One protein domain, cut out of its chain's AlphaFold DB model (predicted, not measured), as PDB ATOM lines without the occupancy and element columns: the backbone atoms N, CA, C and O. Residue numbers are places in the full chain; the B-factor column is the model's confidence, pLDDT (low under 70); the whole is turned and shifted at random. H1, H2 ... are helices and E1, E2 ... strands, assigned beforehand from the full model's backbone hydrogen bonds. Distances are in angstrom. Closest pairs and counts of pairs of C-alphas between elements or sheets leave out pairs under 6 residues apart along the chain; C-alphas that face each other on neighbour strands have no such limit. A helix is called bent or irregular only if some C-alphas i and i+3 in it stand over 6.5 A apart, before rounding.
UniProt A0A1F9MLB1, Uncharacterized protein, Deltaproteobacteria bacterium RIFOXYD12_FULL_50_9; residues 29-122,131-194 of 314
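What this domain is: This is residues 29 to 122 and 131 to 194 of the 314 residues of an uncharacterized protein of Deltaproteobacteria bacterium RIFOXYD12_FULL_50_9 (UniProt A0A1F9MLB1). Picture a strongly twisted sheet in which E1, E2, E8, E11, E12 and E13 curve round into a rough barrel, loosely closed between E2 and E8, with the long bent strand E12 as part of its wall. A small sheet of E5, E6 and E7 lies at one end, helix H1 packs between the two sheets, and the two-stranded arm of E9 and E10 sticks out at the other end. The printed part has 158 residues with one named helix and 14 named strands, in the order H1 and then E1 to E14, and its class is mostly strand. The nine-stranded sheet is branched and has antiparallel pairs; the sheet E5 E6 E7 and the sheet E9 E10 are antiparallel too. By its radius of gyration of the C-alphas, 17.2 A, the whole is compact, yet its outline is elongated, with spans of 70 by 39 by 26 A.

Where its parts are: Find C-alpha 29 at (199.151, 167.538, 130.138); from there H1 runs over residues 29 to 37, 12.6 A long. Read on to E1, residues 43 to 48, 16.4 A, and E2, residues 56 to 59. Next come E3, residues 62 to 65, and E4, residues 68 to 70. E5 is residues 76 to 81, 15.8 A, E6 residues 84 to 90, 19.5 A, and E7 residues 95 to 98. E8 takes residues 104 to 109, 16.8 A, and E9 residues 112 to 116, 13.6 A. After the cut look for E10, residues 133 to 137, 13.0 A, and E11, residues 144 to 149, 16.7 A. E12, residues 157 to 169, is the longest strand at 30.1 A; it starts at C-alpha 157, (200.708, 169.566, 110.675), and bends by 80 degrees at residue 165. E13 is residues 179 to 185, 19.2 A, and E14, residues 191 to 193, ends at C-alpha 193, (205.042, 166.747, 111.163).

How they stand to each other: Begin with E12, which has three neighbours: E11 on one side, E13 and E14 on the other. Its pairing is staggered: look for N 157 and O 193, 2.8 A, to E14, N 160 and O 147, 3.0 A, to E11, and N 168 and O 180, 2.8 A, to E13. E11, E12 and E13 form a meander, each strand the antiparallel neighbour of the one before. E11 has E12 on one side and E1 on the other side, with N 45 and O 148 at 3.0 A, and E1 forms a hairpin with E2, where N 46 and O 56 are 2.8 A apart. E13 has E12 on one side and E8 on the other side, with N 106 and O 183 at 2.8 A; E8 is also the antiparallel neighbour of E3, with N 64 and O 105 at 2.9 A, and E3 forms a hairpin with E4, with N 63 and O 70 at 2.9 A. The closest C-alphas of E2 and E8 are those of Leu 59 and Leu 108, 6.1 A apart. H1 is on this sheet; its closest C-alphas to E12 are those of Glu 37 and Tyr 158, 7.0 A. H1 is also on the meander E5 E6 E7, at a height over the sheet of 9.9 A, over E5 and E6, and slantwise to the strands at 34 degrees to E5 on the local plane. There N 79 and O 86 are 2.9 A apart, as are N 96 and O 89. E9 and E10 are antiparallel, with N 115 and O 134 at 2.8 A, and both are apart from H1. In H1 every O i to N i+4 pair is within hydrogen-bond range.

The domain as a whole: The two farthest C-alphas, those of Ala 82 and Lys 122, are 70.6 A apart. Residues 123 to 130 are not printed, and C-alphas 122 and 131 are 12.2 A apart across this cut, which lies in the link from E9 to E10. Of the links that are printed whole, none is long. The mean pLDDT of the printed part is 85.0; it is under 70 at residues 50 to 53, 115 to 122, 131 to 133, 151 to 155 and 194.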
ATOM      1  N   GLU A  29     198.357 166.658 130.990       89.44
ATOM      2  CA  GLU A  29     199.151 167.538 130.138       89.44
ATOM      3  C   GLU A  29     199.111 167.105 128.675       89.44
ATOM      4  O   GLU A  29     198.903 167.948 127.802       89.44
ATOM      5  N   ASN A  30     199.256 165.806 128.405       88.94
ATOM      6  CA  ASN A  30     199.221 165.283 127.041       88.94
ATOM      7  C   ASN A  30     197.838 165.478 126.411       88.94
ATOM      8  O   ASN A  30     197.731 165.954 125.280       88.94
ATOM      9  N   VAL A  31     196.773 165.179 127.163       92.69
ATOM     10  CA  VAL A  31     195.394 165.402 126.706       92.69
ATOM     11  C   VAL A  31     195.142 166.885 126.433       92.69
ATOM     12  O   VAL A  31     194.600 167.236 125.386       92.69
ATOM     13  N   PHE A  32     195.574 167.773 127.328       92.88
ATOM     14  CA  PHE A  32     195.430 169.211 127.126       92.88
ATOM     15  C   PHE A  32     196.247 169.718 125.924       92.88
ATOM     16  O   PHE A  32     195.770 170.568 125.174       92.88
ATOM     17  N   GLY A  33     197.437 169.159 125.687       90.62
ATOM     18  CA  GLY A  33     198.243 169.428 124.493       90.62
ATOM     19  C   GLY A  33     197.505 169.090 123.197       90.62
ATOM     20  O   GLY A  33     197.448 169.921 122.291       90.62
ATOM     21  N   ILE A  34     196.859 167.921 123.138       92.44
ATOM     22  CA  ILE A  34     196.021 167.521 121.996       92.44
ATOM     23  C   ILE A  34     194.852 168.500 121.816       92.44
ATOM     24  O   ILE A  34     194.626 168.976 120.706       92.44
ATOM     25  N   ILE A  35     194.142 168.848 122.896       93.56
ATOM     26  CA  ILE A  35     192.984 169.761 122.854       93.56
ATOM     27  C   ILE A  35     193.356 171.142 122.294       93.56
ATOM     28  O   ILE A  35     192.560 171.744 121.569       93.56
ATOM     29  N   ASN A  36     194.554 171.639 122.603       91.19
ATOM     30  CA  ASN A  36     195.035 172.929 122.105       91.19
ATOM     31  C   ASN A  36     195.340 172.914 120.606       91.19
ATOM     32  O   ASN A  36     195.081 173.903 119.922       91.19
ATOM     33  N   GLU A  37     195.867 171.806 120.085       90.31
ATOM     34  CA  GLU A  37     196.219 171.698 118.664       90.31
ATOM     35  C   GLU A  37     195.055 171.217 117.789       90.31
ATOM     36  O   GLU A  37     195.049 171.425 116.573       90.31
ATOM     37  N   PHE A  38     194.024 170.646 118.412       91.69
ATOM     38  CA  PHE A  38     192.765 170.252 117.788       91.69
ATOM     39  C   PHE A  38     191.578 171.008 118.423       91.69
ATOM     40  O   PHE A  38     190.733 170.412 119.092       91.69
ATOM     41  N   PRO A  39     191.457 172.335 118.256       90.25
ATOM     42  CA  PRO A  39     190.405 173.083 118.936       90.25
ATOM     43  C   PRO A  39     189.003 172.704 118.436       90.25
ATOM     44  O   PRO A  39     188.791 172.377 117.265       90.25
ATOM     45  N   VAL A  40     188.018 172.778 119.334       92.19
ATOM     46  CA  VAL A  40     186.610 172.532 118.993       92.19
ATOM     47  C   VAL A  40     186.132 173.547 117.954       92.19
ATOM     48  O   VAL A  40     186.404 174.739 118.070       92.19
ATOM     49  N   GLY A  41     185.430 173.062 116.929       88.50
ATOM     50  CA  GLY A  41     184.984 173.848 115.780       88.50
ATOM     51  C   GLY A  41     186.026 173.987 114.667       88.50
ATOM     52  O   GLY A  41     185.736 174.602 113.642       88.50
ATOM     53  N   ALA A  42     187.229 173.423 114.822       86.81
ATOM     54  CA  ALA A  42     188.237 173.468 113.772       86.81
ATOM     55  C   ALA A  42     187.916 172.499 112.620       86.81
ATOM     56  O   ALA A  42     187.530 171.348 112.871       86.81
ATOM     57  N   PRO A  43     188.133 172.915 111.355       89.94
ATOM     58  CA  PRO A  43     188.169 171.979 110.245       89.94
ATOM     59  C   PRO A  43     189.388 171.072 110.408       89.94
ATOM     60  O   PRO A  43     190.517 171.539 110.583       89.94
ATOM     61  N   ILE A  44     189.155 169.771 110.326       91.88
ATOM     62  CA  ILE A  44     190.197 168.752 110.435       91.88
ATOM     63  C   ILE A  44     190.183 167.902 109.180       91.88
ATOM     64  O   ILE A  44     189.133 167.688 108.578       91.88
ATOM     65  N   GLY A  45     191.347 167.405 108.788       90.81
ATOM     66  CA  GLY A  45     191.401 166.356 107.786       90.81
ATOM     67  C   GLY A  45     191.641 165.000 108.436       90.81
ATOM     68  O   GLY A  45     192.133 164.924 109.564       90.81
ATOM     69  N   TYR A  46     191.295 163.932 107.727       91.06
ATOM     70  CA  TYR A  46     191.572 162.575 108.175       91.06
ATOM     71  C   TYR A  46     191.939 161.627 107.033       91.06
ATOM     72  O   TYR A  46     191.590 161.855 105.870       91.06
ATOM     73  N   TYR A  47     192.652 160.559 107.399       87.12
ATOM     74  CA  TYR A  47     192.934 159.403 106.550       87.12
ATOM     75  C   TYR A  47     192.274 158.158 107.151       87.12
ATOM     76  O   TYR A  47     192.548 157.835 108.313       87.12
ATOM     77  N   PRO A  48     191.430 157.437 106.396       84.00
ATOM     78  CA  PRO A  48     190.902 156.159 106.848       84.00
ATOM     79  C   PRO A  48     191.952 155.054 106.687       84.00
ATOM     80  O   PRO A  48     192.560 154.933 105.623       84.00
ATOM     81  N   GLU A  49     192.154 154.232 107.720       77.50
ATOM     82  CA  GLU A  49     193.004 153.028 107.685       77.50
ATOM     83  C   GLU A  49     194.403 153.273 107.082       77.50
ATOM     84  O   GLU A  49     194.888 152.486 106.270       77.50
ATOM     85  N   PHE A  50     195.040 154.396 107.431       59.53
ATOM     86  CA  PHE A  50     196.366 154.800 106.934       59.53
ATOM     87  C   PHE A  50     196.484 155.019 105.411       59.53
ATOM     88  O   PHE A  50     197.594 155.206 104.901       59.53
ATOM     89  N   LYS A  51     195.369 155.073 104.672       66.75
ATOM     90  CA  LYS A  51     195.334 155.385 103.232       66.75
ATOM     91  C   LYS A  51     195.577 156.880 103.010       66.75
ATOM     92  O   LYS A  51     194.644 157.651 102.793       66.75
ATOM     93  N   LYS A  52     196.842 157.312 103.113       63.97
ATOM     94  CA  LYS A  52     197.277 158.727 102.997       63.97
ATOM     95  C   LYS A  52     196.927 159.375 101.649       63.97
ATOM     96  O   LYS A  52     196.913 160.595 101.517       63.97
ATOM     97  N   ASP A  53     196.657 158.550 100.652       67.81
ATOM     98  CA  ASP A  53     196.178 158.870  99.313       67.81
ATOM     99  C   ASP A  53     194.695 159.292  99.280       67.81
ATOM    100  O   ASP A  53     194.287 160.004  98.361       67.81
ATOM    101  N   ILE A  54     193.906 158.960 100.309       71.31
ATOM    102  CA  ILE A  54     192.505 159.378 100.456       71.31
ATOM    103  C   ILE A  54     192.410 160.421 101.570       71.31
ATOM    104  O   ILE A  54     192.173 160.105 102.734       71.31
ATOM    105  N   LYS A  55     192.588 161.690 101.200       82.56
ATOM    106  CA  LYS A  55     192.453 162.820 102.122       82.56
ATOM    107  C   LYS A  55     191.002 163.295 102.188       82.56
ATOM    108  O   LYS A  55     190.466 163.749 101.178       82.56
ATOM    109  N   LEU A  56     190.401 163.237 103.371       86.69
ATOM    110  CA  LEU A  56     189.020 163.662 103.612       86.69
ATOM    111  C   LEU A  56     188.980 164.779 104.654       86.69
ATOM    112  O   LEU A  56     189.905 164.908 105.452       86.69
ATOM    113  N   ASP A  57     187.908 165.568 104.643       89.94
ATOM    114  CA  ASP A  57     187.687 166.668 105.582       89.94
ATOM    115  C   ASP A  57     186.525 166.339 106.536       89.94
ATOM    116  O   ASP A  57     185.583 165.624 106.187       89.94
ATOM    117  N   SER A  58     186.605 166.858 107.757       92.69
ATOM    118  CA  SER A  58     185.582 166.765 108.797       92.69
ATOM    119  C   SER A  58     185.660 167.989 109.722       92.69
ATOM    120  O   SER A  58     186.402 168.943 109.474       92.69
ATOM    121  N   LEU A  59     184.879 167.968 110.797       91.88
ATOM    122  CA  LEU A  59     184.811 169.013 111.809       91.88
ATOM    123  C   LEU A  59     184.971 168.387 113.192       91.88
ATOM    124  O   LEU A  59     184.284 167.414 113.509       91.88
ATOM    125  N   LEU A  60     185.835 168.957 114.031       93.50
ATOM    126  CA  LEU A  60     185.903 168.555 115.434       93.50
ATOM    127  C   LEU A  60     184.744 169.195 116.200       93.50
ATOM    128  O   LEU A  60     184.692 170.411 116.359       93.50
ATOM    129  N   VAL A  61     183.805 168.377 116.669       93.25
ATOM    130  CA  VAL A  61     182.562 168.834 117.321       93.25
ATOM    131  C   VAL A  61     182.741 169.003 118.826       93.25
ATOM    132  O   VAL A  61     182.065 169.823 119.445       93.25
ATOM    133  N   GLY A  62     183.654 168.244 119.423       93.62
ATOM    134  CA  GLY A  62     183.904 168.305 120.851       93.62
ATOM    135  C   GLY A  62     184.765 167.162 121.357       93.62
ATOM    136  O   GLY A  62     185.349 166.398 120.585       93.62
ATOM    137  N   TYR A  63     184.781 167.037 122.676       94.75
ATOM    138  CA  TYR A  63     185.486 166.002 123.414       94.75
ATOM    139  C   TYR A  63     184.543 165.302 124.384       94.75
ATOM    140  O   TYR A  63     183.567 165.889 124.851       94.75
ATOM    141  N   MET A  64     184.854 164.055 124.719       93.06
ATOM    142  CA  MET A  64     184.228 163.351 125.831       93.06
ATOM    143  C   MET A  64     185.312 162.870 126.792       93.06
ATOM    144  O   MET A  64     186.102 161.992 126.446       93.06
ATOM    145  N   ILE A  65     185.349 163.463 127.987       93.94
ATOM    146  CA  ILE A  65     186.377 163.218 129.009       93.94
ATOM    147  C   ILE A  65     185.691 162.662 130.250       93.94
ATOM    148  O   ILE A  65     184.819 163.324 130.806       93.94
ATOM    149  N   ASN A  66     186.029 161.441 130.666       93.12
ATOM    150  CA  ASN A  66     185.355 160.744 131.773       93.12
ATOM    151  C   ASN A  66     183.818 160.752 131.634       93.12
ATOM    152  O   ASN A  66     183.091 160.951 132.601       93.12
ATOM    153  N   ASN A  67     183.321 160.549 130.408       88.12
ATOM    154  CA  ASN A  67     181.902 160.630 130.021       88.12
ATOM    155  C   ASN A  67     181.243 162.020 130.116       88.12
ATOM    156  O   ASN A  67     180.039 162.133 129.890       88.12
ATOM    157  N   HIS A  68     182.003 163.086 130.369       90.75
ATOM    158  CA  HIS A  68     181.523 164.460 130.262       90.75
ATOM    159  C   HIS A  68     181.755 164.987 128.846       90.75
ATOM    160  O   HIS A  68     182.894 165.082 128.388       90.75
ATOM    161  N   GLY A  69     180.666 165.297 128.139       89.56
ATOM    162  CA  GLY A  69     180.716 165.901 126.808       89.56
ATOM    163  C   GLY A  69     180.997 167.399 126.888       89.56
ATOM    164  O   GLY A  69     180.308 168.112 127.618       89.56
ATOM    165  N   ILE A  70     181.985 167.870 126.130       91.44
ATOM    166  CA  ILE A  70     182.383 169.277 126.061       91.44
ATOM    167  C   ILE A  70     182.399 169.708 124.598       91.44
ATOM    168  O   ILE A  70     183.032 169.065 123.759       91.44
ATOM    169  N   TYR A  71     181.714 170.807 124.296       91.31
ATOM    170  CA  TYR A  71     181.430 171.244 122.922       91.31
ATOM    171  C   TYR A  71     181.958 172.647 122.605       91.31
ATOM    172  O   TYR A  71     181.671 173.198 121.545       91.31
ATOM    173  N   SER A  72     182.732 173.226 123.518       89.94
ATOM    174  CA  SER A  72     183.373 174.527 123.365       89.94
ATOM    175  C   SER A  72     184.790 174.440 123.903       89.94
ATOM    176  O   SER A  72     185.034 173.867 124.962       89.94
ATOM    177  N   HIS A  73     185.736 175.028 123.178       88.38
ATOM    178  CA  HIS A  73     187.122 175.083 123.627       88.38
ATOM    179  C   HIS A  73     187.276 175.943 124.898       88.38
ATOM    180  O   HIS A  73     188.079 175.615 125.762       88.38
ATOM    181  N   ASN A  74     186.450 176.984 125.057       90.56
ATOM    182  CA  ASN A  74     186.475 177.867 126.232       90.56
ATOM    183  C   ASN A  74     185.978 177.188 127.518       90.56
ATOM    184  O   ASN A  74     186.219 177.692 128.613       90.56
ATOM    185  N   ASP A  75     185.297 176.049 127.385       92.50
ATOM    186  CA  ASP A  75     184.778 175.276 128.512       92.50
ATOM    187  C   ASP A  75     185.829 174.314 129.089       92.50
ATOM    188  O   ASP A  75     185.543 173.568 130.025       92.50
ATOM    189  N   ILE A  76     187.048 174.325 128.544       93.06
ATOM    190  CA  ILE A  76     188.165 173.488 128.972       93.06
ATOM    191  C   ILE A  76     189.289 174.404 129.440       93.06
ATOM    192  O   ILE A  76     189.766 175.260 128.699       93.06
ATOM    193  N   SER A  77     189.755 174.212 130.668       93.38
ATOM    194  CA  SER A  77     190.932 174.922 131.168       93.38
ATOM    195  C   SER A  77     191.847 173.999 131.953       93.38
ATOM    196  O   SER A  77     191.408 173.066 132.621       93.38
ATOM    197  N   PHE A  78     193.141 174.272 131.870       93.38
ATOM    198  CA  PHE A  78     194.175 173.529 132.568       93.38
ATOM    199  C   PHE A  78     194.754 174.376 133.696       93.38
ATOM    200  O   PHE A  78     195.076 175.549 133.502       93.38
ATOM    201  N   ALA A  79     194.914 173.773 134.870       91.56
ATOM    202  CA  ALA A  79     195.551 174.399 136.015       91.56
ATOM    203  C   ALA A  79     196.613 173.472 136.606       91.56
ATOM    204  O   ALA A  79     196.358 172.295 136.860       91.56
ATOM    205  N   LYS A  80     197.799 174.018 136.891       90.50
ATOM    206  CA  LYS A  80     198.789 173.349 137.742       90.50
ATOM    207  C   LYS A  80     198.503 173.723 139.190       90.50
ATOM    208  O   LYS A  80     198.588 174.894 139.550       90.50
ATOM    209  N   THR A  81     198.144 172.740 140.006       88.62
ATOM    210  CA  THR A  81     197.881 172.929 141.439       88.62
ATOM    211  C   THR A  81     199.023 172.358 142.272       88.62
ATOM    212  O   THR A  81     199.828 171.573 141.772       88.62
ATOM    213  N   ALA A  82     199.064 172.682 143.568       85.44
ATOM    214  CA  ALA A  82     200.012 172.070 144.503       85.44
ATOM    215  C   ALA A  82     199.889 170.533 144.564       85.44
ATOM    216  O   ALA A  82     200.850 169.850 144.895       85.44
ATOM    217  N   THR A  83     198.716 169.989 144.221       84.62
ATOM    218  CA  THR A  83     198.431 168.546 144.217       84.62
ATOM    219  C   THR A  83     198.611 167.876 142.850       84.62
ATOM    220  O   THR A  83     198.281 166.703 142.718       84.62
ATOM    221  N   GLY A  84     199.094 168.605 141.837       87.69
ATOM    222  CA  GLY A  84     199.267 168.105 140.470       87.69
ATOM    223  C   GLY A  84     198.418 168.835 139.418       87.69
ATOM    224  O   GLY A  84     197.714 169.805 139.741       87.69
ATOM    225  N   PRO A  85     198.508 168.418 138.144       91.38
ATOM    226  CA  PRO A  85     197.702 168.967 137.057       91.38
ATOM    227  C   PRO A  85     196.212 168.672 137.259       91.38
ATOM    228  O   PRO A  85     195.831 167.611 137.748       91.38
ATOM    229  N   VAL A  86     195.360 169.617 136.870       93.75
ATOM    230  CA  VAL A  86     193.901 169.480 136.913       93.75
ATOM    231  C   VAL A  86     193.315 170.033 135.623       93.75
ATOM    232  O   VAL A  86     193.675 171.131 135.191       93.75
ATOM    233  N   LEU A  87     192.382 169.287 135.035       94.25
ATOM    234  CA  LEU A  87     191.559 169.757 133.928       94.25
ATOM    235  C   LEU A  87     190.204 170.207 134.477       94.25
ATOM    236  O   LEU A  87     189.471 169.410 135.060       94.25
ATOM    237  N   ASN A  88     189.869 171.479 134.312       94.81
ATOM    238  CA  ASN A  88     188.576 172.018 134.705       94.81
ATOM    239  C   ASN A  88     187.666 172.091 133.486       94.81
ATOM    240  O   ASN A  88     188.018 172.701 132.475       94.81
ATOM    241  N   LEU A  89     186.495 171.483 133.620       94.19
ATOM    242  CA  LEU A  89     185.459 171.432 132.609       94.19
ATOM    243  C   LEU A  89     184.265 172.260 133.058       94.19
ATOM    244  O   LEU A  89     183.804 172.138 134.196       94.19
ATOM    245  N   VAL A  90     183.734 173.064 132.148       91.75
ATOM    246  CA  VAL A  90     182.441 173.717 132.306       91.75
ATOM    247  C   VAL A  90     181.432 172.940 131.471       91.75
ATOM    248  O   VAL A  90     181.581 172.777 130.268       91.75
ATOM    249  N   THR A  91     180.412 172.413 132.127       84.44
ATOM    250  CA  THR A  91     179.264 171.777 131.478       84.44
ATOM    251  C   THR A  91     178.023 172.627 131.751       84.44
ATOM    252  O   THR A  91     178.064 173.455 132.667       84.44
ATOM    253  N   PRO A  92     176.914 172.440 131.012       79.69
ATOM    254  CA  PRO A  92     175.677 173.176 131.275       79.69
ATOM    255  C   PRO A  92     175.204 173.079 132.734       79.69
ATOM    256  O   PRO A  92     174.689 174.053 133.276       79.69
ATOM    257  N   ASP A  93     175.438 171.933 133.379       80.62
ATOM    258  CA  ASP A  93     174.895 171.629 134.705       80.62
ATOM    259  C   ASP A  93     175.906 171.831 135.847       80.62
ATOM    260  O   ASP A  93     175.517 171.954 137.009       80.62
ATOM    261  N   ALA A  94     177.213 171.835 135.553       87.19
ATOM    262  CA  ALA A  94     178.249 171.839 136.584       87.19
ATOM    263  C   ALA A  94     179.627 172.305 136.095       87.19
ATOM    264  O   ALA A  94     179.995 172.155 134.928       87.19
ATOM    265  N   LYS A  95     180.443 172.767 137.050       92.31
ATOM    266  CA  LYS A  95     181.902 172.870 136.907       92.31
ATOM    267  C   LYS A  95     182.551 171.639 137.529       92.31
ATOM    268  O   LYS A  95     182.275 171.322 138.684       92.31
ATOM    269  N   ILE A  96     183.400 170.959 136.770       93.81
ATOM    270  CA  ILE A  96     183.966 169.659 137.134       93.81
ATOM    271  C   ILE A  96     185.487 169.749 137.056       93.81
ATOM    272  O   ILE A  96     186.029 170.158 136.035       93.81
ATOM    273  N   SER A  97     186.179 169.349 138.121       93.88
ATOM    274  CA  SER A  97     187.643 169.286 138.155       93.88
ATOM    275  C   SER A  97     188.105 167.835 138.061       93.88
ATOM    276  O   SER A  97     187.860 167.038 138.966       93.88
ATOM    277  N   ILE A  98     188.791 167.498 136.972       93.12
ATOM    278  CA  ILE A  98     189.316 166.164 136.684       93.12
ATOM    279  C   ILE A  98     190.792 166.101 137.078       93.12
ATOM    280  O   ILE A  98     191.610 166.873 136.580       93.12
ATOM    281  N   LYS A  99     191.118 165.155 137.968       92.12
ATOM    282  CA  LYS A  99     192.493 164.860 138.410       92.12
ATOM    283  C   LYS A  99     193.096 163.619 137.746       92.12
ATOM    284  O   LYS A  99     194.310 163.525 137.669       92.12
ATOM    285  N   ASN A 100     192.254 162.710 137.254       91.56
ATOM    286  CA  ASN A 100     192.647 161.501 136.532       91.56
ATOM    287  C   ASN A 100     191.766 161.356 135.292       91.56
ATOM    288  O   ASN A 100     190.549 161.527 135.388       91.56
ATOM    289  N   ILE A 101     192.366 161.060 134.140       92.25
ATOM    290  CA  ILE A 101     191.634 160.848 132.889       92.25
ATOM    291  C   ILE A 101     191.542 159.346 132.633       92.25
ATOM    292  O   ILE A 101     192.494 158.728 132.161       92.25
ATOM    293  N   ASP A 102     190.372 158.788 132.924       91.94
ATOM    294  CA  ASP A 102     190.057 157.370 132.727       91.94
ATOM    295  C   ASP A 102     189.553 157.100 131.305       91.94
ATOM    296  O   ASP A 102     189.603 155.979 130.810       91.94
ATOM    297  N   SER A 103     189.024 158.130 130.636       93.00
ATOM    298  CA  SER A 103     188.597 158.039 129.239       93.00
ATOM    299  C   SER A 103     188.698 159.384 128.533       93.00
ATOM    300  O   SER A 103     188.305 160.420 129.076       93.00
ATOM    301  N   PHE A 104     189.178 159.351 127.293       95.50
ATOM    302  CA  PHE A 104     189.316 160.521 126.436       95.50
ATOM    303  C   PHE A 104     188.898 160.171 125.010       95.50
ATOM    304  O   PHE A 104     189.454 159.262 124.403       95.50
ATOM    305  N   HIS A 105     187.905 160.882 124.476       96.56
ATOM    306  CA  HIS A 105     187.443 160.692 123.104       96.56
ATOM    307  C   HIS A 105     187.308 162.022 122.369       96.56
ATOM    308  O   HIS A 105     186.853 163.016 122.939       96.56
ATOM    309  N   ILE A 106     187.625 162.001 121.078       96.75
ATOM    310  CA  ILE A 106     187.381 163.087 120.128       96.75
ATOM    311  C   ILE A 106     186.058 162.806 119.413       96.75
ATOM    312  O   ILE A 106     185.790 161.672 119.004       96.75
ATOM    313  N   LEU A 107     185.222 163.834 119.272       95.25
ATOM    314  CA  LEU A 107     183.902 163.738 118.656       95.25
ATOM    315  C   LEU A 107     183.908 164.352 117.255       95.25
ATOM    316  O   LEU A 107     184.194 165.540 117.089       95.25
ATOM    317  N   LEU A 108     183.547 163.548 116.256       94.88
ATOM    318  CA  LEU A 108     183.375 163.979 114.865       94.88
ATOM    319  C   LEU A 108     181.948 163.667 114.393       94.88
ATOM    320  O   LEU A 108     181.324 162.737 114.912       94.88
ATOM    321  N   PRO A 109     181.414 164.384 113.391       93.00
ATOM    322  CA  PRO A 109     180.180 163.984 112.731       93.00
ATOM    323  C   PRO A 109     180.370 162.653 111.996       93.00
ATOM    324  O   PRO A 109     181.392 162.421 111.350       93.00
ATOM    325  N   LEU A 110     179.360 161.783 112.058       91.00
ATOM    326  CA  LEU A 110     179.345 160.551 111.274       91.00
ATOM    327  C   LEU A 110     179.030 160.884 109.809       91.00
ATOM    328  O   LEU A 110     177.874 161.121 109.455       91.00
ATOM    329  N   ILE A 111     180.054 160.876 108.958       84.81
ATOM    330  CA  ILE A 111     179.932 161.152 107.522       84.81
ATOM    331  C   ILE A 111     180.067 159.838 106.743       84.81
ATOM    332  O   ILE A 111     180.977 159.052 106.979       84.81
ATOM    333  N   THR A 112     179.151 159.593 105.804       82.44
ATOM    334  CA  THR A 112     179.258 158.506 104.816       82.44
ATOM    335  C   THR A 112     179.544 159.130 103.461       82.44
ATOM    336  O   THR A 112     178.824 160.039 103.049       82.44
ATOM    337  N   ARG A 113     180.572 158.652 102.759       80.38
ATOM    338  CA  ARG A 113     180.909 159.139 101.415       80.38
ATOM    339  C   ARG A 113     180.413 158.185 100.342       80.38
ATOM    340  O   ARG A 113     180.202 157.003 100.600       80.38
ATOM    341  N   THR A 114     180.282 158.690  99.126       76.62
ATOM    342  CA  THR A 114     179.944 157.888  97.950       76.62
ATOM    343  C   THR A 114     181.140 157.858  97.009       76.62
ATOM    344  O   THR A 114     181.762 158.887  96.758       76.62
ATOM    345  N   THR A 115     181.473 156.683  96.489       67.94
ATOM    346  CA  THR A 115     182.491 156.509  95.450       67.94
ATOM    347  C   THR A 115     181.888 155.872  94.217       67.94
ATOM    348  O   THR A 115     181.036 154.990  94.329       67.94
ATOM    349  N   ILE A 116     182.377 156.272  93.050       66.25
ATOM    350  CA  ILE A 116     182.013 155.651  91.782       66.25
ATOM    351  C   ILE A 116     182.973 154.490  91.531       66.25
ATOM    352  O   ILE A 116     184.185 154.693  91.451       66.25
ATOM    353  N   ASP A 117     182.433 153.279  91.422       58.50
ATOM    354  CA  ASP A 117     183.211 152.117  91.009       58.50
ATOM    355  C   ASP A 117     183.284 152.072  89.476       58.50
ATOM    356  O   ASP A 117     182.285 151.846  88.793       58.50
ATOM    357  N   TYR A 118     184.468 152.339  88.920       54.91
ATOM    358  CA  TYR A 118     184.706 152.254  87.476       54.91
ATOM    359  C   TYR A 118     185.071 150.831  87.017       54.91
ATOM    360  O   TYR A 118     185.156 150.587  85.814       54.91
ATOM    361  N   THR A 119     185.282 149.884  87.942       51.41
ATOM    362  CA  THR A 119     185.801 148.540  87.632       51.41
ATOM    363  C   THR A 119     184.723 147.547  87.194       51.41
ATOM    364  O   THR A 119     185.034 146.539  86.559       51.41
ATOM    365  N   THR A 120     183.445 147.857  87.423       52.47
ATOM    366  CA  THR A 120     182.293 147.050  86.985       52.47
ATOM    367  C   THR A 120     181.884 147.268  85.520       52.47
ATOM    368  O   THR A 120     180.932 146.648  85.051       52.47
ATOM    369  N   LYS A 121     182.621 148.070  84.736       48.97
ATOM    370  CA  LYS A 121     182.391 148.236  83.286       48.97
ATOM    371  C   LYS A 121     183.046 147.119  82.458       48.97
ATOM    372  O   LYS A 121     183.996 147.360  81.722       48.97
ATOM    373  N   LYS A 122     182.527 145.891  82.556       44.16
ATOM    374  CA  LYS A 122     182.883 144.776  81.648       44.16
ATOM    375  C   LYS A 122     181.828 144.464  80.576       44.16
ATOM    376  O   LYS A 122     181.953 143.458  79.887       44.16
ATOM    377  N   SER A 131     176.544 154.245  86.516       54.94
ATOM    378  CA  SER A 131     177.651 154.078  87.457       54.94
ATOM    379  C   SER A 131     177.095 153.685  88.829       54.94
ATOM    380  O   SER A 131     176.322 154.445  89.414       54.94
ATOM    381  N   SER A 132     177.454 152.506  89.339       63.28
ATOM    382  CA  SER A 132     177.002 152.058  90.654       63.28
ATOM    383  C   SER A 132     177.730 152.855  91.736       63.28
ATOM    384  O   SER A 132     178.902 152.615  92.031       63.28
ATOM    385  N   GLU A 133     177.036 153.831  92.304       68.81
ATOM    386  CA  GLU A 133     177.472 154.571  93.480       68.81
ATOM    387  C   GLU A 133     177.595 153.630  94.686       68.81
ATOM    388  O   GLU A 133     176.611 153.062  95.163       68.81
ATOM    389  N   LYS A 134     178.813 153.469  95.207       77.12
ATOM    390  CA  LYS A 134     179.077 152.698  96.424       77.12
ATOM    391  C   LYS A 134     179.192 153.646  97.610       77.12
ATOM    392  O   LYS A 134     180.076 154.500  97.641       77.12
ATOM    393  N   LYS A 135     178.327 153.474  98.610       81.31
ATOM    394  CA  LYS A 135     178.452 154.169  99.898       81.31
ATOM    395  C   LYS A 135     179.554 153.516 100.730       81.31
ATOM    396  O   LYS A 135     179.552 152.301 100.913       81.31
ATOM    397  N   ILE A 136     180.474 154.323 101.239       83.00
ATOM    398  CA  ILE A 136     181.568 153.909 102.113       83.00
ATOM    399  C   ILE A 136     181.403 154.621 103.451       83.00
ATOM    400  O   ILE A 136     181.325 155.850 103.517       83.00
ATOM    401  N   ASN A 137     181.336 153.825 104.514       85.62
ATOM    402  CA  ASN A 137     181.420 154.308 105.881       85.62
ATOM    403  C   ASN A 137     182.851 154.094 106.375       85.62
ATOM    404  O   ASN A 137     183.237 152.961 106.645       85.62
ATOM    405  N   ASP A 138     183.617 155.175 106.486       84.81
ATOM    406  CA  ASP A 138     184.996 155.116 106.971       84.81
ATOM    407  C   ASP A 138     185.060 154.925 108.506       84.81
ATOM    408  O   ASP A 138     186.070 154.478 109.038       84.81
ATOM    409  N   PHE A 139     183.962 155.188 109.230       89.75
ATOM    410  CA  PHE A 139     183.876 155.128 110.696       89.75
ATOM    411  C   PHE A 139     183.261 153.810 111.190       89.75
ATOM    412  O   PHE A 139     182.231 153.782 111.880       89.75
ATOM    413  N   MET A 140     183.864 152.689 110.797       89.19
ATOM    414  CA  MET A 140     183.515 151.376 111.343       89.19
ATOM    415  C   MET A 140     184.225 151.157 112.680       89.19
ATOM    416  O   MET A 140     185.368 151.558 112.858       89.19
ATOM    417  N   ARG A 141     183.545 150.520 113.639       91.94
ATOM    418  CA  ARG A 141     184.117 150.248 114.964       91.94
ATOM    419  C   ARG A 141     185.420 149.452 114.845       91.94
ATOM    420  O   ARG A 141     185.445 148.430 114.170       91.94
ATOM    421  N   GLY A 142     186.458 149.907 115.541       84.88
ATOM    422  CA  GLY A 142     187.800 149.326 115.515       84.88
ATOM    423  C   GLY A 142     188.684 149.816 114.367       84.88
ATOM    424  O   GLY A 142     189.885 149.567 114.408       84.88
ATOM    425  N   SER A 143     188.144 150.531 113.374       84.25
ATOM    426  CA  SER A 143     188.963 151.124 112.314       84.25
ATOM    427  C   SER A 143     189.874 152.209 112.876       84.25
ATOM    428  O   SER A 143     189.469 152.999 113.734       84.25
ATOM    429  N   THR A 144     191.095 152.270 112.352       85.88
ATOM    430  CA  THR A 144     192.034 153.348 112.660       85.88
ATOM    431  C   THR A 144     191.778 154.545 111.758       85.88
ATOM    432  O   THR A 144     191.662 154.403 110.539       85.88
ATOM    433  N   ILE A 145     191.719 155.728 112.359       89.12
ATOM    434  CA  ILE A 145     191.572 157.010 111.680       89.12
ATOM    435  C   ILE A 145     192.727 157.905 112.116       89.12
ATOM    436  O   ILE A 145     192.838 158.241 113.295       89.12
ATOM    437  N   THR A 146     193.557 158.332 111.169       89.94
ATOM    438  CA  THR A 146     194.570 159.358 111.433       89.94
ATOM    439  C   THR A 146     193.921 160.723 111.263       89.94
ATOM    440  O   THR A 146     193.496 161.062 110.157       89.94
ATOM    441  N   LEU A 147     193.857 161.516 112.330       92.81
ATOM    442  CA  LEU A 147     193.409 162.906 112.280       92.81
ATOM    443  C   LEU A 147     194.597 163.825 112.056       92.81
ATOM    444  O   LEU A 147     195.688 163.565 112.558       92.81
ATOM    445  N   PHE A 148     194.385 164.932 111.351       90.56
ATOM    446  CA  PHE A 148     195.398 165.967 111.243       90.56
ATOM    447  C   PHE A 148     194.808 167.376 111.163       90.56
ATOM    448  O   PHE A 148     193.800 167.627 110.494       90.56
ATOM    449  N   ALA A 149     195.478 168.314 111.825       88.25
ATOM    450  CA  ALA A 149     195.077 169.711 111.909       88.25
ATOM    451  C   ALA A 149     196.204 170.641 111.446       88.25
ATOM    452  O   ALA A 149     197.398 170.384 111.626       88.25
ATOM    453  N   ARG A 150     195.807 171.750 110.815       77.12
ATOM    454  CA  ARG A 150     196.701 172.866 110.494       77.12
ATOM    455  C   ARG A 150     196.426 174.007 111.458       77.12
ATOM    456  O   ARG A 150     195.473 174.756 111.255       77.12
ATOM    457  N   THR A 151     197.295 174.179 112.443       69.50
ATOM    458  CA  THR A 151     197.238 175.335 113.338       69.50
ATOM    459  C   THR A 151     197.789 176.570 112.601       69.50
ATOM    460  O   THR A 151     198.909 176.508 112.084       69.50
ATOM    461  N   PRO A 152     197.061 177.706 112.525       60.53
ATOM    462  CA  PRO A 152     197.470 178.883 111.740       60.53
ATOM    463  C   PRO A 152     198.859 179.444 112.081       60.53
ATOM    464  O   PRO A 152     199.513 180.029 111.218       60.53
ATOM    465  N   ASN A 153     199.313 179.238 113.321       59.38
ATOM    466  CA  ASN A 153     200.538 179.828 113.866       59.38
ATOM    467  C   ASN A 153     201.690 178.826 114.038       59.38
ATOM    468  O   ASN A 153     202.795 179.233 114.393       59.38
ATOM    469  N   VAL A 154     201.472 177.537 113.755       63.03
ATOM    470  CA  VAL A 154     202.507 176.502 113.884       63.03
ATOM    471  C   VAL A 154     203.000 176.089 112.502       63.03
ATOM    472  O   VAL A 154     202.229 175.815 111.582       63.03
ATOM    473  N   ARG A 155     204.326 176.049 112.325       60.53
ATOM    474  CA  ARG A 155     204.959 175.564 111.088       60.53
ATOM    475  C   ARG A 155     204.959 174.027 111.075       60.53
ATOM    476  O   ARG A 155     206.005 173.416 111.239       60.53
ATOM    477  N   GLY A 156     203.801 173.414 110.841       72.56
ATOM    478  CA  GLY A 156     203.658 171.959 110.766       72.56
ATOM    479  C   GLY A 156     202.212 171.516 110.569       72.56
ATOM    480  O   GLY A 156     201.311 172.340 110.419       72.56
ATOM    481  N   ILE A 157     202.008 170.207 110.510       83.06
ATOM    482  CA  ILE A 157     200.708 169.566 110.675       83.06
ATOM    483  C   ILE A 157     200.805 168.669 111.892       83.06
ATOM    484  O   ILE A 157     201.617 167.745 111.906       83.06
ATOM    485  N   TYR A 158     199.955 168.926 112.878       88.31
ATOM    486  CA  TYR A 158     199.752 167.970 113.951       88.31
ATOM    487  C   TYR A 158     198.922 166.820 113.431       88.31
ATOM    488  O   TYR A 158     197.949 167.036 112.703       88.31
ATOM    489  N   HIS A 159     199.305 165.612 113.806       89.56
ATOM    490  CA  HIS A 159     198.493 164.440 113.571       89.56
ATOM    491  C   HIS A 159     198.469 163.544 114.795       89.56
ATOM    492  O   HIS A 159     199.309 163.662 115.684       89.56
ATOM    493  N   ILE A 160     197.450 162.700 114.832       90.69
ATOM    494  CA  ILE A 160     197.238 161.717 115.879       90.69
ATOM    495  C   ILE A 160     196.451 160.558 115.287       90.69
ATOM    496  O   ILE A 160     195.478 160.766 114.553       90.69
ATOM    497  N   ASP A 161     196.871 159.342 115.597       88.69
ATOM    498  CA  ASP A 161     196.112 158.151 115.269       88.69
ATOM    499  C   ASP A 161     195.035 157.916 116.322       88.69
ATOM    500  O   ASP A 161     195.198 158.166 117.517       88.69
ATOM    501  N   THR A 162     193.880 157.465 115.856       93.31
ATOM    502  CA  THR A 162     192.717 157.223 116.698       93.31
ATOM    503  C   THR A 162     192.040 155.927 116.291       93.31
ATOM    504  O   THR A 162     192.139 155.503 115.140       93.31
ATOM    505  N   VAL A 163     191.313 155.310 117.214       91.94
ATOM    506  CA  VAL A 163     190.501 154.123 116.940       91.94
ATOM    507  C   VAL A 163     189.029 154.472 117.099       91.94
ATOM    508  O   VAL A 163     188.621 155.108 118.071       91.94
ATOM    509  N   VAL A 164     188.201 154.047 116.148       93.12
ATOM    510  CA  VAL A 164     186.749 154.223 116.240       93.12
ATOM    511  C   VAL A 164     186.203 153.354 117.374       93.12
ATOM    512  O   VAL A 164     186.061 152.138 117.235       93.12
ATOM    513  N   SER A 165     185.832 153.982 118.487       94.25
ATOM    514  CA  SER A 165     185.274 153.295 119.653       94.25
ATOM    515  C   SER A 165     183.819 152.885 119.409       94.25
ATOM    516  O   SER A 165     183.465 151.703 119.498       94.25
ATOM    517  N   LYS A 166     182.959 153.850 119.052       93.69
ATOM    518  CA  LYS A 166     181.545 153.631 118.701       93.69
ATOM    519  C   LYS A 166     180.920 154.860 118.041       93.69
ATOM    520  O   LYS A 166     181.401 155.977 118.199       93.69
ATOM    521  N   ASN A 167     179.775 154.649 117.400       93.00
ATOM    522  CA  ASN A 167     178.900 155.724 116.939       93.00
ATOM    523  C   ASN A 167     177.830 156.001 117.998       93.00
ATOM    524  O   ASN A 167     177.300 155.069 118.609       93.00
ATOM    525  N   ILE A 168     177.506 157.271 118.209       91.88
ATOM    526  CA  ILE A 168     176.473 157.704 119.149       91.88
ATOM    527  C   ILE A 168     175.492 158.654 118.472       91.88
ATOM    528  O   ILE A 168     175.793 159.282 117.459       91.88
ATOM    529  N   VAL A 169     174.317 158.781 119.077       91.81
ATOM    530  CA  VAL A 169     173.402 159.893 118.825       91.81
ATOM    531  C   VAL A 169     173.378 160.717 120.098       91.81
ATOM    532  O   VAL A 169     173.084 160.175 121.169       91.81
ATOM    533  N   LEU A 170     173.723 161.996 119.997       84.19
ATOM    534  CA  LEU A 170     173.610 162.890 121.142       84.19
ATOM    535  C   LEU A 170     172.140 163.106 121.469       84.19
ATOM    536  O   LEU A 170     171.338 163.399 120.585       84.19
ATOM    537  N   LYS A 171     171.789 162.935 122.741       82.56
ATOM    538  CA  LYS A 171     170.407 163.095 123.200       82.56
ATOM    539  C   LYS A 171     170.062 164.560 123.455       82.56
ATOM    540  O   LYS A 171     168.962 164.971 123.119       82.56
ATOM    541  N   ASP A 172     171.032 165.332 123.942       72.19
ATOM    542  CA  ASP A 172     170.836 166.693 124.440       72.19
ATOM    543  C   ASP A 172     171.975 167.638 123.998       72.19
ATOM    544  O   ASP A 172     172.997 167.199 123.458       72.19
ATOM    545  N   GLY A 173     171.800 168.943 124.236       73.81
ATOM    546  CA  GLY A 173     172.770 170.001 123.915       73.81
ATOM    547  C   GLY A 173     172.664 170.559 122.488       73.81
ATOM    548  O   GLY A 173     171.751 170.229 121.734       73.81
ATOM    549  N   HIS A 174     173.619 171.412 122.094       75.12
ATOM    550  CA  HIS A 174     173.622 172.101 120.787       75.12
ATOM    551  C   HIS A 174     173.685 171.168 119.569       75.12
ATOM    552  O   HIS A 174     173.352 171.578 118.461       75.12
ATOM    553  N   TYR A 175     174.085 169.914 119.777       81.19
ATOM    554  CA  TYR A 175     174.185 168.886 118.744       81.19
ATOM    555  C   TYR A 175     173.191 167.733 118.967       81.19
ATOM    556  O   TYR A 175     173.402 166.632 118.455       81.19
ATOM    557  N   ALA A 176     172.108 167.959 119.721       83.81
ATOM    558  CA  ALA A 176     171.063 166.962 119.939       83.81
ATOM    559  C   ALA A 176     170.560 166.360 118.612       83.81
ATOM    560  O   ALA A 176     170.449 167.044 117.594       83.81
ATOM    561  N   ASN A 177     170.268 165.060 118.624       86.25
ATOM    562  CA  ASN A 177     169.870 164.239 117.473       86.25
ATOM    563  C   ASN A 177     170.926 164.083 116.363       86.25
ATOM    564  O   ASN A 177     170.670 163.405 115.364       86.25
ATOM    565  N   SER A 178     172.131 164.636 116.533       89.12
ATOM    566  CA  SER A 178     173.226 164.445 115.580       89.12
ATOM    567  C   SER A 178     173.920 163.102 115.802       89.12
ATOM    568  O   SER A 178     174.188 162.698 116.939       89.12
ATOM    569  N   LYS A 179     174.236 162.408 114.702       92.81
ATOM    570  CA  LYS A 179     175.053 161.188 114.719       92.81
ATOM    571  C   LYS A 179     176.524 161.572 114.760       92.81
ATOM    572  O   LYS A 179     177.026 162.175 113.812       92.81
ATOM    573  N   LEU A 180     177.202 161.187 115.831       93.69
ATOM    574  CA  LEU A 180     178.629 161.413 116.015       93.69
ATOM    575  C   LEU A 180     179.380 160.086 116.107       93.69
ATOM    576  O   LEU A 180     178.806 159.044 116.432       93.69
ATOM    577  N   VAL A 181     180.677 160.144 115.854       95.25
ATOM    578  CA  VAL A 181     181.628 159.064 116.099       95.25
ATOM    579  C   VAL A 181     182.543 159.446 117.259       95.25
ATOM    580  O   VAL A 181     182.977 160.593 117.367       95.25
ATOM    581  N   LEU A 182     182.812 158.477 118.133       96.25
ATOM    582  CA  LEU A 182     183.794 158.583 119.209       96.25
ATOM    583  C   LEU A 182     185.091 157.960 118.733       96.25
ATOM    584  O   LEU A 182     185.147 156.752 118.484       96.25
ATOM    585  N   LEU A 183     186.118 158.789 118.647       97.00
ATOM    586  CA  LEU A 183     187.470 158.373 118.332       97.00
ATOM    587  C   LEU A 183     188.293 158.371 119.615       97.00
ATOM    588  O   LEU A 183     188.380 159.393 120.289       97.00
ATOM    589  N   GLU A 184     188.860 157.224 119.958       96.06
ATOM    590  CA  GLU A 184     189.780 157.065 121.082       96.06
ATOM    591  C   GLU A 184     191.206 157.363 120.599       96.06
ATOM    592  O   GLU A 184     191.702 156.650 119.719       96.06
ATOM    593  N   PRO A 185     191.860 158.431 121.087       93.50
ATOM    594  CA  PRO A 185     193.171 158.814 120.588       93.50
ATOM    595  C   PRO A 185     194.286 157.945 121.150       93.50
ATOM    596  O   PRO A 185     194.367 157.711 122.354       93.50
ATOM    597  N   GLN A 186     195.209 157.546 120.283       87.69
ATOM    598  CA  GLN A 186     196.458 156.914 120.684       87.69
ATOM    599  C   GLN A 186     197.461 158.018 121.017       87.69
ATOM    600  O   GLN A 186     198.165 158.511 120.141       87.69
ATOM    601  N   ILE A 187     197.484 158.448 122.281       86.06
ATOM    602  CA  ILE A 187     198.208 159.653 122.730       86.06
ATOM    603  C   ILE A 187     199.685 159.652 122.313       86.06
ATOM    604  O   ILE A 187     200.194 160.692 121.903       86.06
ATOM    605  N   ASP A 188     200.346 158.496 122.331       83.12
ATOM    606  CA  ASP A 188     201.770 158.366 121.989       83.12
ATOM    607  C   ASP A 188     202.079 158.624 120.501       83.12
ATOM    608  O   ASP A 188     203.237 158.776 120.124       83.12
ATOM    609  N   THR A 189     201.051 158.692 119.650       81.88
ATOM    610  CA  THR A 189     201.172 159.013 118.214       81.88
ATOM    611  C   THR A 189     200.995 160.503 117.918       81.88
ATOM    612  O   THR A 189     201.077 160.920 116.765       81.88
ATOM    613  N   PHE A 190     200.713 161.320 118.940       87.31
ATOM    614  CA  PHE A 190     200.521 162.751 118.764       87.31
ATOM    615  C   PHE A 190     201.848 163.443 118.449       87.31
ATOM    616  O   PHE A 190     202.692 163.634 119.325       87.31
ATOM    617  N   GLU A 191     202.018 163.875 117.201       82.69
ATOM    618  CA  GLU A 191     203.233 164.572 116.787       82.69
ATOM    619  C   GLU A 191     202.985 165.659 115.733       82.69
ATOM    620  O   GLU A 191     202.025 165.642 114.951       82.69
ATOM    621  N   CYS A 192     203.901 166.627 115.691       83.25
ATOM    622  CA  CYS A 192     203.917 167.690 114.694       83.25
ATOM    623  C   CYS A 192     204.842 167.311 113.534       83.25
ATOM    624  O   CYS A 192     206.065 167.402 113.642       83.25
ATOM    625  N   MET A 193     204.271 166.949 112.385       71.56
ATOM    626  CA  MET A 193     205.042 166.747 111.163       71.56
ATOM    627  C   MET A 193     205.270 168.070 110.438       71.56
ATOM    628  O   MET A 193     204.339 168.735 109.968       71.56
ATOM    629  N   ASN A 194     206.534 168.425 110.230       62.28
ATOM    630  CA  ASN A 194     206.880 169.503 109.319       62.28
ATOM    631  C   ASN A 194     206.682 169.032 107.867       62.28
ATOM    632  O   ASN A 194     207.497 168.300 107.317       62.28
TER     633      ASN A 194